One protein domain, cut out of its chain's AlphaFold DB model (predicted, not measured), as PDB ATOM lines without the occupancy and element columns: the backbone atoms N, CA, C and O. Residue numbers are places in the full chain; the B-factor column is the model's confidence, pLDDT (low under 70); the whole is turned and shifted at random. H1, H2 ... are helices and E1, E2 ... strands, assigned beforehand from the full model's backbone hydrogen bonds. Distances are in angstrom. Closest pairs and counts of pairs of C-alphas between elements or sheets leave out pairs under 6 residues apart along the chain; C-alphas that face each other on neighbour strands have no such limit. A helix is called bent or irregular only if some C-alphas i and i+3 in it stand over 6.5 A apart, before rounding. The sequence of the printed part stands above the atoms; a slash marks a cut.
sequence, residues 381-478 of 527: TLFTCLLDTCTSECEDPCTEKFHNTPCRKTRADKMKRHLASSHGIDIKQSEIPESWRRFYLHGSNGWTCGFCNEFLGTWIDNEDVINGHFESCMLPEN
ATOM      1  N   THR A 381     100.428  61.366   1.089       70.06
ATOM      2  CA  THR A 381     101.070  62.361   1.949       70.06
ATOM      3  C   THR A 381     100.350  63.692   1.804       70.06
ATOM      4  O   THR A 381     100.733  64.559   1.019       70.06
ATOM      5  N   LEU A 382      99.244  63.816   2.543       85.94
ATOM      6  CA  LEU A 382      98.368  64.971   2.546       85.94
ATOM      7  C   LEU A 382      99.192  66.186   2.943       85.94
ATOM      8  O   LEU A 382      99.551  66.359   4.105       85.94
ATOM      9  N   PHE A 383      99.451  67.037   1.957       91.69
ATOM     10  CA  PHE A 383      99.972  68.366   2.182       91.69
ATOM     11  C   PHE A 383      98.888  69.127   2.943       91.69
ATOM     12  O   PHE A 383      97.865  69.486   2.353       91.69
ATOM     13  N   THR A 384      99.081  69.321   4.245       93.06
ATOM     14  CA  THR A 384      98.305  70.254   5.062       93.06
ATOM     15  C   THR A 384      98.961  71.620   4.911       93.06
ATOM     16  O   THR A 384     100.161  71.751   5.133       93.06
ATOM     17  N   CYS A 385      98.207  72.638   4.503       93.56
ATOM     18  CA  CYS A 385      98.713  74.006   4.526       93.56
ATOM     19  C   CYS A 385      98.742  74.495   5.976       93.56
ATOM     20  O   CYS A 385      97.694  74.525   6.620       93.56
ATOM     21  N   LEU A 386      99.930  74.856   6.471       93.69
ATOM     22  CA  LEU A 386     100.155  75.239   7.872       93.69
ATOM     23  C   LEU A 386     100.057  76.752   8.119       93.69
ATOM     24  O   LEU A 386     100.341  77.227   9.209       93.69
ATOM     25  N   LEU A 387      99.639  77.534   7.124       91.69
ATOM     26  CA  LEU A 387      99.355  78.954   7.330       91.69
ATOM     27  C   LEU A 387      98.080  79.096   8.163       91.69
ATOM     28  O   LEU A 387      97.037  78.589   7.767       91.69
ATOM     29  N   ASP A 388      98.125  79.841   9.264       85.38
ATOM     30  CA  ASP A 388      96.984  79.974  10.194       85.38
ATOM     31  C   ASP A 388      95.759  80.665   9.542       85.38
ATOM     32  O   ASP A 388      94.622  80.526   9.982       85.38
ATOM     33  N   THR A 389      95.978  81.368   8.421       80.25
ATOM     34  CA  THR A 389      94.934  81.934   7.540       80.25
ATOM     35  C   THR A 389      94.266  80.901   6.623       80.25
ATOM     36  O   THR A 389      93.463  81.265   5.762       80.25
ATOM     37  N   CYS A 390      94.628  79.622   6.730       81.69
ATOM     38  CA  CYS A 390      94.238  78.587   5.786       81.69
ATOM     39  C   CYS A 390      93.052  77.753   6.268       81.69
ATOM     40  O   CYS A 390      93.093  77.087   7.300       81.69
ATOM     41  N   THR A 391      92.000  77.738   5.456       68.94
ATOM     42  CA  THR A 391      90.701  77.162   5.798       68.94
ATOM     43  C   THR A 391      90.293  76.207   4.673       68.94
ATOM     44  O   THR A 391      90.492  76.508   3.495       68.94
ATOM     45  N   SER A 392      89.819  74.999   4.997       63.25
ATOM     46  CA  SER A 392      89.508  73.998   3.956       63.25
ATOM     47  C   SER A 392      88.117  74.139   3.331       63.25
ATOM     48  O   SER A 392      87.894  73.620   2.239       63.25
ATOM     49  N   GLU A 393      87.211  74.837   4.018       58.38
ATOM     50  CA  GLU A 393      85.765  74.865   3.748       58.38
ATOM     51  C   GLU A 393      85.281  76.163   3.081       58.38
ATOM     52  O   GLU A 393      84.111  76.275   2.724       58.38
ATOM     53  N   CYS A 394      86.167  77.141   2.891       55.06
ATOM     54  CA  CYS A 394      85.802  78.471   2.412       55.06
ATOM     55  C   CYS A 394      86.127  78.627   0.919       55.06
ATOM     56  O   CYS A 394      87.288  78.790   0.543       55.06
ATOM     57  N   GLU A 395      85.100  78.589   0.063       51.41
ATOM     58  CA  GLU A 395      85.228  78.989  -1.351       51.41
ATOM     59  C   GLU A 395      85.425  80.512  -1.498       51.41
ATOM     60  O   GLU A 395      86.132  80.959  -2.401       51.41
ATOM     61  N   ASP A 396      84.855  81.291  -0.574       49.00
ATOM     62  CA  ASP A 396      85.030  82.741  -0.444       49.00
ATOM     63  C   ASP A 396      86.152  83.110   0.554       49.00
ATOM     64  O   ASP A 396      86.467  82.329   1.458       49.00
ATOM     65  N   PRO A 397      86.747  84.318   0.463       53.88
ATOM     66  CA  PRO A 397      87.729  84.805   1.434       53.88
ATOM     67  C   PRO A 397      87.086  85.056   2.811       53.88
ATOM     68  O   PRO A 397      86.558  86.135   3.089       53.88
ATOM     69  N   CYS A 398      87.138  84.045   3.680       56.78
ATOM     70  CA  CYS A 398      86.557  84.095   5.020       56.78
ATOM     71  C   CYS A 398      87.277  85.092   5.948       56.78
ATOM     72  O   CYS A 398      88.486  85.308   5.855       56.78
ATOM     73  N   THR A 399      86.520  85.685   6.874       58.28
ATOM     74  CA  THR A 399      87.017  86.603   7.912       58.28
ATOM     75  C   THR A 399      87.157  85.950   9.290       58.28
ATOM     76  O   THR A 399      87.673  86.585  10.215       58.28
ATOM     77  N   GLU A 400      86.728  84.694   9.447       58.66
ATOM     78  CA  GLU A 400      86.941  83.916  10.666       58.66
ATOM     79  C   GLU A 400      88.413  83.495  10.764       58.66
ATOM     80  O   GLU A 400      89.011  82.982   9.822       58.66
ATOM     81  N   LYS A 401      89.027  83.759  11.922       59.44
ATOM     82  CA  LYS A 401      90.477  83.589  12.119       59.44
ATOM     83  C   LYS A 401      90.932  82.140  12.268       59.44
ATOM     84  O   LYS A 401      92.123  81.883  12.163       59.44
ATOM     85  N   PHE A 402      90.014  81.235  12.592       60.75
ATOM     86  CA  PHE A 402      90.326  79.865  12.972       60.75
ATOM     87  C   PHE A 402      89.253  78.943  12.408       60.75
ATOM     88  O   PHE A 402      88.101  79.012  12.828       60.75
ATOM     89  N   HIS A 403      89.638  78.067  11.485       65.31
ATOM     90  CA  HIS A 403      88.821  76.920  11.098       65.31
ATOM     91  C   HIS A 403      89.485  75.649  11.625       65.31
ATOM     92  O   HIS A 403      90.710  75.512  11.587       65.31
ATOM     93  N   ASN A 404      88.668  74.714  12.108       68.94
ATOM     94  CA  ASN A 404      89.137  73.457  12.703       68.94
ATOM     95  C   ASN A 404      89.650  72.462  11.641       68.94
ATOM     96  O   ASN A 404      90.336  71.492  11.958       68.94
ATOM     97  N   THR A 405      89.305  72.690  10.372       78.75
ATOM     98  CA  THR A 405      89.642  71.844   9.226       78.75
ATOM     99  C   THR A 405      90.651  72.562   8.312       78.75
ATOM    100  O   THR A 405      90.281  73.429   7.509       78.75
ATOM    101  N   PRO A 406      91.954  72.232   8.415       82.88
ATOM    102  CA  PRO A 406      92.994  72.884   7.626       82.88
ATOM    103  C   PRO A 406      92.996  72.376   6.180       82.88
ATOM    104  O   PRO A 406      92.659  71.217   5.911       82.88
ATOM    105  N   CYS A 407      93.388  73.221   5.222       86.75
ATOM    106  CA  CYS A 407      93.356  72.842   3.809       86.75
ATOM    107  C   CYS A 407      94.357  71.721   3.506       86.75
ATOM    108  O   CYS A 407      95.570  71.931   3.449       86.75
ATOM    109  N   ARG A 408      93.825  70.519   3.265       89.31
ATOM    110  CA  ARG A 408      94.596  69.343   2.852       89.31
ATOM    111  C   ARG A 408      94.502  69.124   1.346       89.31
ATOM    112  O   ARG A 408      93.453  69.356   0.732       89.31
ATOM    113  N   LYS A 409      95.608  68.701   0.731       88.75
ATOM    114  CA  LYS A 409      95.717  68.363  -0.697       88.75
ATOM    115  C   LYS A 409      96.632  67.149  -0.865       88.75
ATOM    116  O   LYS A 409      97.720  67.113  -0.307       88.75
ATOM    117  N   THR A 410      96.230  66.181  -1.683       85.56
ATOM    118  CA  THR A 410      96.958  64.908  -1.860       85.56
ATOM    119  C   THR A 410      98.274  65.035  -2.637       85.56
ATOM    120  O   THR A 410      99.061  64.098  -2.702       85.56
ATOM    121  N   ARG A 411      98.529  66.193  -3.266       88.00
ATOM    122  CA  ARG A 411      99.653  66.405  -4.189       88.00
ATOM    123  C   ARG A 411     100.246  67.809  -4.088       88.00
ATOM    124  O   ARG A 411      99.517  68.801  -4.032       88.00
ATOM    125  N   ALA A 412     101.566  67.893  -4.225       90.81
ATOM    126  CA  ALA A 412     102.324  69.143  -4.183       90.81
ATOM    127  C   ALA A 412     101.904  70.169  -5.264       90.81
ATOM    128  O   ALA A 412     101.853  71.361  -4.979       90.81
ATOM    129  N   ASP A 413     101.530  69.750  -6.482       90.44
ATOM    130  CA  ASP A 413     101.036  70.681  -7.521       90.44
ATOM    131  C   ASP A 413      99.681  71.318  -7.165       90.44
ATOM    132  O   ASP A 413      99.394  72.457  -7.547       90.44
ATOM    133  N   LYS A 414      98.857  70.601  -6.392       90.75
ATOM    134  CA  LYS A 414      97.586  71.104  -5.860       90.75
ATOM    135  C   LYS A 414      97.831  72.050  -4.687       90.75
ATOM    136  O   LYS A 414      97.146  73.065  -4.602       90.75
ATOM    137  N   MET A 415      98.831  71.763  -3.848       93.50
ATOM    138  CA  MET A 415      99.267  72.656  -2.771       93.50
ATOM    139  C   MET A 415      99.872  73.963  -3.318       93.50
ATOM    140  O   MET A 415      99.396  75.030  -2.946       93.50
ATOM    141  N   LYS A 416     100.794  73.914  -4.296       94.81
ATOM    142  CA  LYS A 416     101.298  75.117  -5.005       94.81
ATOM    143  C   LYS A 416     100.153  75.970  -5.553       94.81
ATOM    144  O   LYS A 416     100.151  77.185  -5.382       94.81
ATOM    145  N   ARG A 417      99.177  75.343  -6.223       93.19
ATOM    146  CA  ARG A 417      98.024  76.061  -6.785       93.19
ATOM    147  C   ARG A 417      97.199  76.746  -5.699       93.19
ATOM    148  O   ARG A 417      96.822  77.892  -5.888       93.19
ATOM    149  N   HIS A 418      96.942  76.049  -4.595       91.81
ATOM    150  CA  HIS A 418      96.205  76.581  -3.454       91.81
ATOM    151  C   HIS A 418      96.946  77.741  -2.769       91.81
ATOM    152  O   HIS A 418      96.329  78.762  -2.480       91.81
ATOM    153  N   LEU A 419      98.267  77.647  -2.594       92.06
ATOM    154  CA  LEU A 419      99.083  78.748  -2.074       92.06
ATOM    155  C   LEU A 419      99.010  79.988  -2.971       92.06
ATOM    156  O   LEU A 419      98.756  81.087  -2.475       92.06
ATOM    157  N   ALA A 420      99.117  79.808  -4.288       92.88
ATOM    158  CA  ALA A 420      98.982  80.901  -5.243       92.88
ATOM    159  C   ALA A 420      97.557  81.496  -5.280       92.88
ATOM    160  O   ALA A 420      97.418  82.710  -5.403       92.88
ATOM    161  N   SER A 421      96.499  80.679  -5.159       90.06
ATOM    162  CA  SER A 421      95.104  81.145  -5.265       90.06
ATOM    163  C   SER A 421      94.530  81.727  -3.974       90.06
ATOM    164  O   SER A 421      93.776  82.691  -4.032       90.06
ATOM    165  N   SER A 422      94.845  81.125  -2.825       87.62
ATOM    166  CA  SER A 422      94.214  81.433  -1.533       87.62
ATOM    167  C   SER A 422      95.085  82.323  -0.645       87.62
ATOM    168  O   SER A 422      94.550  83.055   0.177       87.62
ATOM    169  N   HIS A 423      96.411  82.295  -0.830       88.75
ATOM    170  CA  HIS A 423      97.363  83.081  -0.033       88.75
ATOM    171  C   HIS A 423      98.202  84.064  -0.875       88.75
ATOM    172  O   HIS A 423      98.938  84.870  -0.313       88.75
ATOM    173  N   GLY A 424      98.109  84.019  -2.211       91.38
ATOM    174  CA  GLY A 424      98.921  84.842  -3.120       91.38
ATOM    175  C   GLY A 424     100.398  84.424  -3.214       91.38
ATOM    176  O   GLY A 424     101.216  85.176  -3.740       91.38
ATOM    177  N   ILE A 425     100.752  83.240  -2.706       93.44
ATOM    178  CA  ILE A 425     102.133  82.756  -2.563       93.44
ATOM    179  C   ILE A 425     102.490  81.845  -3.748       93.44
ATOM    180  O   ILE A 425     102.130  80.667  -3.772       93.44
ATOM    181  N   ASP A 426     103.220  82.371  -4.739       95.75
ATOM    182  CA  ASP A 426     103.678  81.589  -5.901       95.75
ATOM    183  C   ASP A 426     105.084  80.987  -5.706       95.75
ATOM    184  O   ASP A 426     106.074  81.457  -6.265       95.75
ATOM    185  N   ILE A 427     105.174  79.908  -4.923       95.88
ATOM    186  CA  ILE A 427     106.408  79.113  -4.738       95.88
ATOM    187  C   ILE A 427     106.485  77.926  -5.708       95.88
ATOM    188  O   ILE A 427     105.464  77.454  -6.217       95.88
ATOM    189  N   LYS A 428     107.679  77.403  -6.008       96.69
ATOM    190  CA  LYS A 428     107.838  76.184  -6.829       96.69
ATOM    191  C   LYS A 428     107.371  74.944  -6.060       96.69
ATOM    192  O   LYS A 428     107.327  74.920  -4.838       96.69
ATOM    193  N   GLN A 429     107.076  73.864  -6.784       93.88
ATOM    194  CA  GLN A 429     106.661  72.595  -6.169       93.88
ATOM    195  C   GLN A 429     107.739  71.999  -5.237       93.88
ATOM    196  O   GLN A 429     107.405  71.305  -4.284       93.88
ATOM    197  N   SER A 430     109.016  72.284  -5.507       93.62
ATOM    198  CA  SER A 430     110.179  71.908  -4.692       93.62
ATOM    199  C   SER A 430     110.455  72.846  -3.509       93.62
ATOM    200  O   SER A 430     111.391  72.601  -2.764       93.62
ATOM    201  N   GLU A 431     109.700  73.938  -3.378       96.12
ATOM    202  CA  GLU A 431     109.852  74.954  -2.323       96.12
ATOM    203  C   GLU A 431     108.745  74.839  -1.261       96.12
ATOM    204  O   GLU A 431     108.723  75.604  -0.307       96.12
ATOM    205  N   ILE A 432     107.828  73.875  -1.414       94.62
ATOM    206  CA  ILE A 432     106.858  73.504  -0.379       94.62
ATOM    207  C   ILE A 432     107.609  72.686   0.686       94.62
ATOM    208  O   ILE A 432     108.145  71.632   0.320       94.62
ATOM    209  N   PRO A 433     107.639  73.114   1.965       94.88
ATOM    210  CA  PRO A 433     108.361  72.408   3.020       94.88
ATOM    211  C   PRO A 433     107.938  70.942   3.142       94.88
ATOM    212  O   PRO A 433     106.761  70.602   2.989       94.88
ATOM    213  N   GLU A 434     108.892  70.054   3.432       92.12
ATOM    214  CA  GLU A 434     108.586  68.628   3.611       92.12
ATOM    215  C   GLU A 434     107.694  68.405   4.843       92.12
ATOM    216  O   GLU A 434     106.796  67.562   4.785       92.12
ATOM    217  N   SER A 435     107.854  69.243   5.878       94.25
ATOM    218  CA  SER A 435     107.017  69.294   7.083       94.25
ATOM    219  C   SER A 435     105.522  69.293   6.785       94.25
ATOM    220  O   SER A 435     104.764  68.546   7.397       94.25
ATOM    221  N   TRP A 436     105.090  70.019   5.755       94.44
ATOM    222  CA  TRP A 436     103.678  70.152   5.396       94.44
ATOM    223  C   TRP A 436     103.021  68.842   4.926       94.44
ATOM    224  O   TRP A 436     101.796  68.770   4.873       94.44
ATOM    225  N   ARG A 437     103.781  67.785   4.597       91.69
ATOM    226  CA  ARG A 437     103.291  66.503   4.029       91.69
ATOM    227  C   ARG A 437     102.523  65.602   5.010       91.69
ATOM    228  O   ARG A 437     102.462  64.383   4.810       91.69
ATOM    229  N   ARG A 438     102.013  66.155   6.110       87.31
ATOM    230  CA  ARG A 438     101.544  65.395   7.272       87.31
ATOM    231  C   ARG A 438     100.235  65.892   7.856       87.31
ATOM    232  O   ARG A 438      99.736  66.977   7.567       87.31
ATOM    233  N   PHE A 439      99.667  65.024   8.685       89.12
ATOM    234  CA  PHE A 439      98.425  65.237   9.404       89.12
ATOM    235  C   PHE A 439      98.688  66.068  10.671       89.12
ATOM    236  O   PHE A 439      99.123  65.550  11.697       89.12
ATOM    237  N   TYR A 440      98.397  67.365  10.586       91.88
ATOM    238  CA  TYR A 440      98.333  68.269  11.737       91.88
ATOM    239  C   TYR A 440      96.879  68.618  12.043       91.88
ATOM    240  O   TYR A 440      96.054  68.704  11.125       91.88
ATOM    241  N   LEU A 441      96.571  68.824  13.320       91.06
ATOM    242  CA  LEU A 441      95.291  69.345  13.792       91.06
ATOM    243  C   LEU A 441      95.482  70.819  14.173       91.06
ATOM    244  O   LEU A 441      96.459  71.171  14.836       91.06
ATOM    245  N   HIS A 442      94.564  71.674  13.730       90.69
ATOM    246  CA  HIS A 442      94.586  73.106  14.016       90.69
ATOM    247  C   HIS A 442      93.658  73.402  15.199       90.69
ATOM    248  O   HIS A 442      92.486  73.025  15.173       90.69
ATOM    249  N   GLY A 443      94.190  74.041  16.239       88.75
ATOM    250  CA  GLY A 443      93.437  74.542  17.388       88.75
ATOM    251  C   GLY A 443      93.437  76.070  17.431       88.75
ATOM    252  O   GLY A 443      94.087  76.728  16.623       88.75
ATOM    253  N   SER A 444      92.766  76.659  18.423       85.75
ATOM    254  CA  SER A 444      92.678  78.124  18.593       85.75
ATOM    255  C   SER A 444      94.028  78.836  18.760       85.75
ATOM    256  O   SER A 444      94.104  80.054  18.611       85.75
ATOM    257  N   ASN A 445      95.075  78.084  19.108       89.44
ATOM    258  CA  ASN A 445      96.387  78.600  19.496       89.44
ATOM    259  C   ASN A 445      97.492  78.215  18.486       89.44
ATOM    260  O   ASN A 445      98.660  78.486  18.748       89.44
ATOM    261  N   GLY A 446      97.146  77.558  17.369       92.25
ATOM    262  CA  GLY A 446      98.096  77.042  16.376       92.25
ATOM    263  C   GLY A 446      97.996  75.526  16.173       92.25
ATOM    264  O   GLY A 446      96.931  74.924  16.334       92.25
ATOM    265  N   TRP A 447      99.108  74.904  15.789       94.56
ATOM    266  CA  TRP A 447      99.162  73.538  15.272       94.56
ATOM    267  C   TRP A 447      99.553  72.507  16.329       94.56
ATOM    268  O   TRP A 447     100.391  72.742  17.200       94.56
ATOM    269  N   THR A 448      98.969  71.319  16.205       94.75
ATOM    270  CA  THR A 448      99.345  70.111  16.950       94.75
ATOM    271  C   THR A 448      99.663  68.987  15.968       94.75
ATOM    272  O   THR A 448      98.990  68.829  14.941       94.75
ATOM    273  N   CYS A 449     100.699  68.199  16.249       94.69
ATOM    274  CA  CYS A 449     101.024  67.022  15.446       94.69
ATOM    275  C   CYS A 449     100.011  65.912  15.732       94.69
ATOM    276  O   CYS A 449     100.029  65.325  16.808       94.69
ATOM    277  N   GLY A 450      99.153  65.559  14.774       90.56
ATOM    278  CA  GLY A 450      98.098  64.562  14.999       90.56
ATOM    279  C   GLY A 450      98.574  63.099  15.000       90.56
ATOM    280  O   GLY A 450      97.764  62.209  14.766       90.56
ATOM    281  N   PHE A 451      99.871  62.854  15.225       90.00
ATOM    282  CA  PHE A 451     100.441  61.525  15.495       90.00
ATOM    283  C   PHE A 451     100.801  61.342  16.980       90.00
ATOM    284  O   PHE A 451     100.501  60.300  17.554       90.00
ATOM    285  N   CYS A 452     101.424  62.346  17.606       93.06
ATOM    286  CA  CYS A 452     101.852  62.326  19.013       93.06
ATOM    287  C   CYS A 452     101.068  63.301  19.914       93.06
ATOM    288  O   CYS A 452     101.190  63.240  21.134       93.06
ATOM    289  N   ASN A 453     100.256  64.177  19.315       94.38
ATOM    290  CA  ASN A 453      99.492  65.267  19.930       94.38
ATOM    291  C   ASN A 453     100.336  66.371  20.599       94.38
ATOM    292  O   ASN A 453      99.803  67.168  21.369       94.38
ATOM    293  N   GLU A 454     101.629  66.470  20.276       96.56
ATOM    294  CA  GLU A 454     102.478  67.586  20.710       96.56
ATOM    295  C   GLU A 454     102.029  68.908  20.059       96.56
ATOM    296  O   GLU A 454     101.693  68.954  18.871       96.56
ATOM    297  N   PHE A 455     102.009  69.986  20.850       96.19
ATOM    298  CA  PHE A 455     101.671  71.338  20.405       96.19
ATOM    299  C   PHE A 455     102.917  72.066  19.900       96.19
ATOM    300  O   PHE A 455     103.906  72.180  20.618       96.19
ATOM    301  N   LEU A 456     102.842  72.579  18.672       96.19
ATOM    302  CA  LEU A 456     103.979  73.138  17.935       96.19
ATOM    303  C   LEU A 456     103.867  74.655  17.704       96.19
ATOM    304  O   LEU A 456     104.758  75.246  17.104       96.19
ATOM    305  N   GLY A 457     102.777  75.284  18.157       94.50
ATOM    306  CA  GLY A 457     102.510  76.705  17.929       94.50
ATOM    307  C   GLY A 457     102.031  77.034  16.511       94.50
ATOM    308  O   GLY A 457     101.650  76.164  15.731       94.50
ATOM    309  N   THR A 458     101.989  78.325  16.196       94.00
ATOM    310  CA  THR A 458     101.702  78.898  14.867       94.00
ATOM    311  C   THR A 458     102.871  78.671  13.907       94.00
ATOM    312  O   THR A 458     104.029  78.762  14.318       94.00
ATOM    313  N   TRP A 459     102.601  78.444  12.613       94.25
ATOM    314  CA  TRP A 459     103.680  78.275  11.620       94.25
ATOM    315  C   TRP A 459     104.545  79.531  11.486       94.25
ATOM    316  O   TRP A 459     105.758  79.434  11.347       94.25
ATOM    317  N   ILE A 460     103.921  80.711  11.566       92.38
ATOM    318  CA  ILE A 460     104.590  82.007  11.382       92.38
ATOM    319  C   ILE A 460     105.670  82.254  12.448       92.38
ATOM    320  O   ILE A 460     106.696  82.854  12.137       92.38
ATOM    321  N   ASP A 461     105.450  81.786  13.680       95.31
ATOM    322  CA  ASP A 461     106.350  82.036  14.810       95.31
ATOM    323  C   ASP A 461     107.233  80.819  15.166       95.31
ATOM    324  O   ASP A 461     108.210  80.976  15.896       95.31
ATOM    325  N   ASN A 462     106.908  79.611  14.672       96.19
ATOM    326  CA  ASN A 462     107.523  78.342  15.100       96.19
ATOM    327  C   ASN A 462     107.904  77.394  13.938       96.19
ATOM    328  O   ASN A 462     107.976  76.179  14.138       96.19
ATOM    329  N   GLU A 463     108.163  77.911  12.730       95.81
ATOM    330  CA  GLU A 463     108.568  77.110  11.554       95.81
ATOM    331  C   GLU A 463     109.705  76.112  11.872       95.81
ATOM    332  O   GLU A 463     109.573  74.920  11.587       95.81
ATOM    333  N   ASP A 464     110.774  76.554  12.546       96.56
ATOM    334  CA  ASP A 464     111.901  75.690  12.937       96.56
ATOM    335  C   ASP A 464     111.491  74.556  13.896       96.56
ATOM    336  O   ASP A 464     111.988  73.434  13.780       96.56
ATOM    337  N   VAL A 465     110.550  74.814  14.813       96.50
ATOM    338  CA  VAL A 465     110.037  73.809  15.762       96.50
ATOM    339  C   VAL A 465     109.212  72.761  15.019       96.50
ATOM    340  O   VAL A 465     109.388  71.564  15.242       96.50
ATOM    341  N   ILE A 466     108.353  73.187  14.089       96.00
ATOM    342  CA  ILE A 466     107.527  72.284  13.275       96.00
ATOM    343  C   ILE A 466     108.401  71.441  12.333       96.00
ATOM    344  O   ILE A 466     108.132  70.250  12.147       96.00
ATOM    345  N   ASN A 467     109.469  72.024  11.781       95.19
ATOM    346  CA  ASN A 467     110.442  71.325  10.939       95.19
ATOM    347  C   ASN A 467     111.264  70.299  11.748       95.19
ATOM    348  O   ASN A 467     111.308  69.127  11.371       95.19
ATOM    349  N   GLY A 468     111.834  70.681  12.896       95.38
ATOM    350  CA  GLY A 468     112.572  69.755  13.771       95.38
ATOM    351  C   GLY A 468     111.692  68.650  14.375       95.38
ATOM    352  O   GLY A 468     112.120  67.499  14.509       95.38
ATOM    353  N   HIS A 469     110.427  68.958  14.673       95.25
ATOM    354  CA  HIS A 469     109.438  67.965  15.089       95.25
ATOM    355  C   HIS A 469     109.098  66.976  13.959       95.25
ATOM    356  O   HIS A 469     108.957  65.780  14.207       95.25
ATOM    357  N   PHE A 470     108.998  67.432  12.706       92.38
ATOM    358  CA  PHE A 470     108.774  66.550  11.554       92.38
ATOM    359  C   PHE A 470     109.909  65.529  11.366       92.38
ATOM    360  O   PHE A 470     109.629  64.360  11.103       92.38
ATOM    361  N   GLU A 471     111.171  65.934  11.536       92.12
ATOM    362  CA  GLU A 471     112.315  65.013  11.443       92.12
ATOM    363  C   GLU A 471     112.320  63.997  12.599       92.12
ATOM    364  O   GLU A 471     112.438  62.789  12.377       92.12
ATOM    365  N   SER A 472     112.140  64.472  13.834       92.38
ATOM    366  CA  SER A 472     112.261  63.651  15.049       92.38
ATOM    367  C   SER A 472     111.054  62.748  15.327       92.38
ATOM    368  O   SER A 472     111.228  61.598  15.731       92.38
ATOM    369  N   CYS A 473     109.825  63.207  15.077       88.56
ATOM    370  CA  CYS A 473     108.620  62.421  15.349       88.56
ATOM    371  C   CYS A 473     108.401  61.281  14.330       88.56
ATOM    372  O   CYS A 473     107.557  60.407  14.550       88.56
ATOM    373  N   MET A 474     109.086  61.298  13.179       74.75
ATOM    374  CA  MET A 474     108.620  60.546  12.007       74.75
ATOM    375  C   MET A 474     109.668  59.836  11.156       74.75
ATOM    376  O   MET A 474     109.283  59.183  10.183       74.75
ATOM    377  N   LEU A 475     110.952  59.939  11.491       69.75
ATOM    378  CA  LEU A 475     111.970  59.018  10.996       69.75
ATOM    379  C   LEU A 475     112.081  57.869  12.015       69.75
ATOM    380  O   LEU A 475     112.869  57.976  12.954       69.75
ATOM    381  N   PRO A 476     111.290  56.776  11.895       54.53
ATOM    382  CA  PRO A 476     111.316  55.683  12.874       54.53
ATOM    383  C   PRO A 476     112.691  55.006  12.960       54.53
ATOM    384  O   PRO A 476     113.028  54.451  13.998       54.53
ATOM    385  N   GLU A 477     113.490  55.116  11.895       52.84
ATOM    386  CA  GLU A 477     114.881  54.664  11.797       52.84
ATOM    387  C   GLU A 477     115.830  55.390  12.775       52.84
ATOM    388  O   GLU A 477     116.895  54.866  13.081       52.84
ATOM    389  N   ASN A 478     115.437  56.561  13.302       47.22
ATOM    390  CA  ASN A 478     116.209  57.342  14.276       47.22
ATOM    391  C   ASN A 478     115.741  57.161  15.734       47.22
ATOM    392  O   ASN A 478     116.256  57.839  16.624       47.22
TER     393      ASN A 478
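AT A GLANCE: This is residues 381 to 478 of the 527 residues of the protein "C2H2-type domain-containing protein" of Hyaloscypha variabilis F (UniProt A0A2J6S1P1). There is little regular structure: a small three-stranded sheet, E1 E2 E3, with the kinked helix H2 over one face lies to one side, the helix H1 lies apart from H2 on the other side, and the long loop of residues 381 to 411 runs through the middle between them and out beyond. The 98 printed residues, 39 in named elements, hold H1, E1, E2, E3, H2; the class is mixed, the sheet E1 - E2 - E3 antiparallel. The whole is compact, radius of gyration of the C-alphas 13.0 A, spans 42 by 30 by 21 A.

HOW THE PARTS SIT: H1, residues 412 to 423, is not on the sheet. E1, 440 to 443, E2, 446 to 449, and E3, 455 to 457, form a meander, two successive hairpins; N 441 and O 448, 2.9 A, and N 447 and O 457, 2.8 A, are within hydrogen-bond range. H2, 459 to 474, makes two layers with the sheet, over E3 at a height of 7.9 A; their closest C-alphas, Leu 456 and Ile 466, are 5.9 A apart. Every O i to N i+4 pair is within range in H1, 9 of 12 in H2.

IN THESE COORDINATES: H1, 15.4 A long, begins at C-alpha 412 (102.324, 69.143, -4.183). H2, 18.4 A, is irregular, C-alphas 461 and 464 8.6 A apart, and ends at C-alpha 474 (108.620, 60.546, 12.007).

THE WHOLE: The printed part has no cut. The link H1 to E1 is long. pLDDT is under 70 at residues 391 to 404 and 475 to 478.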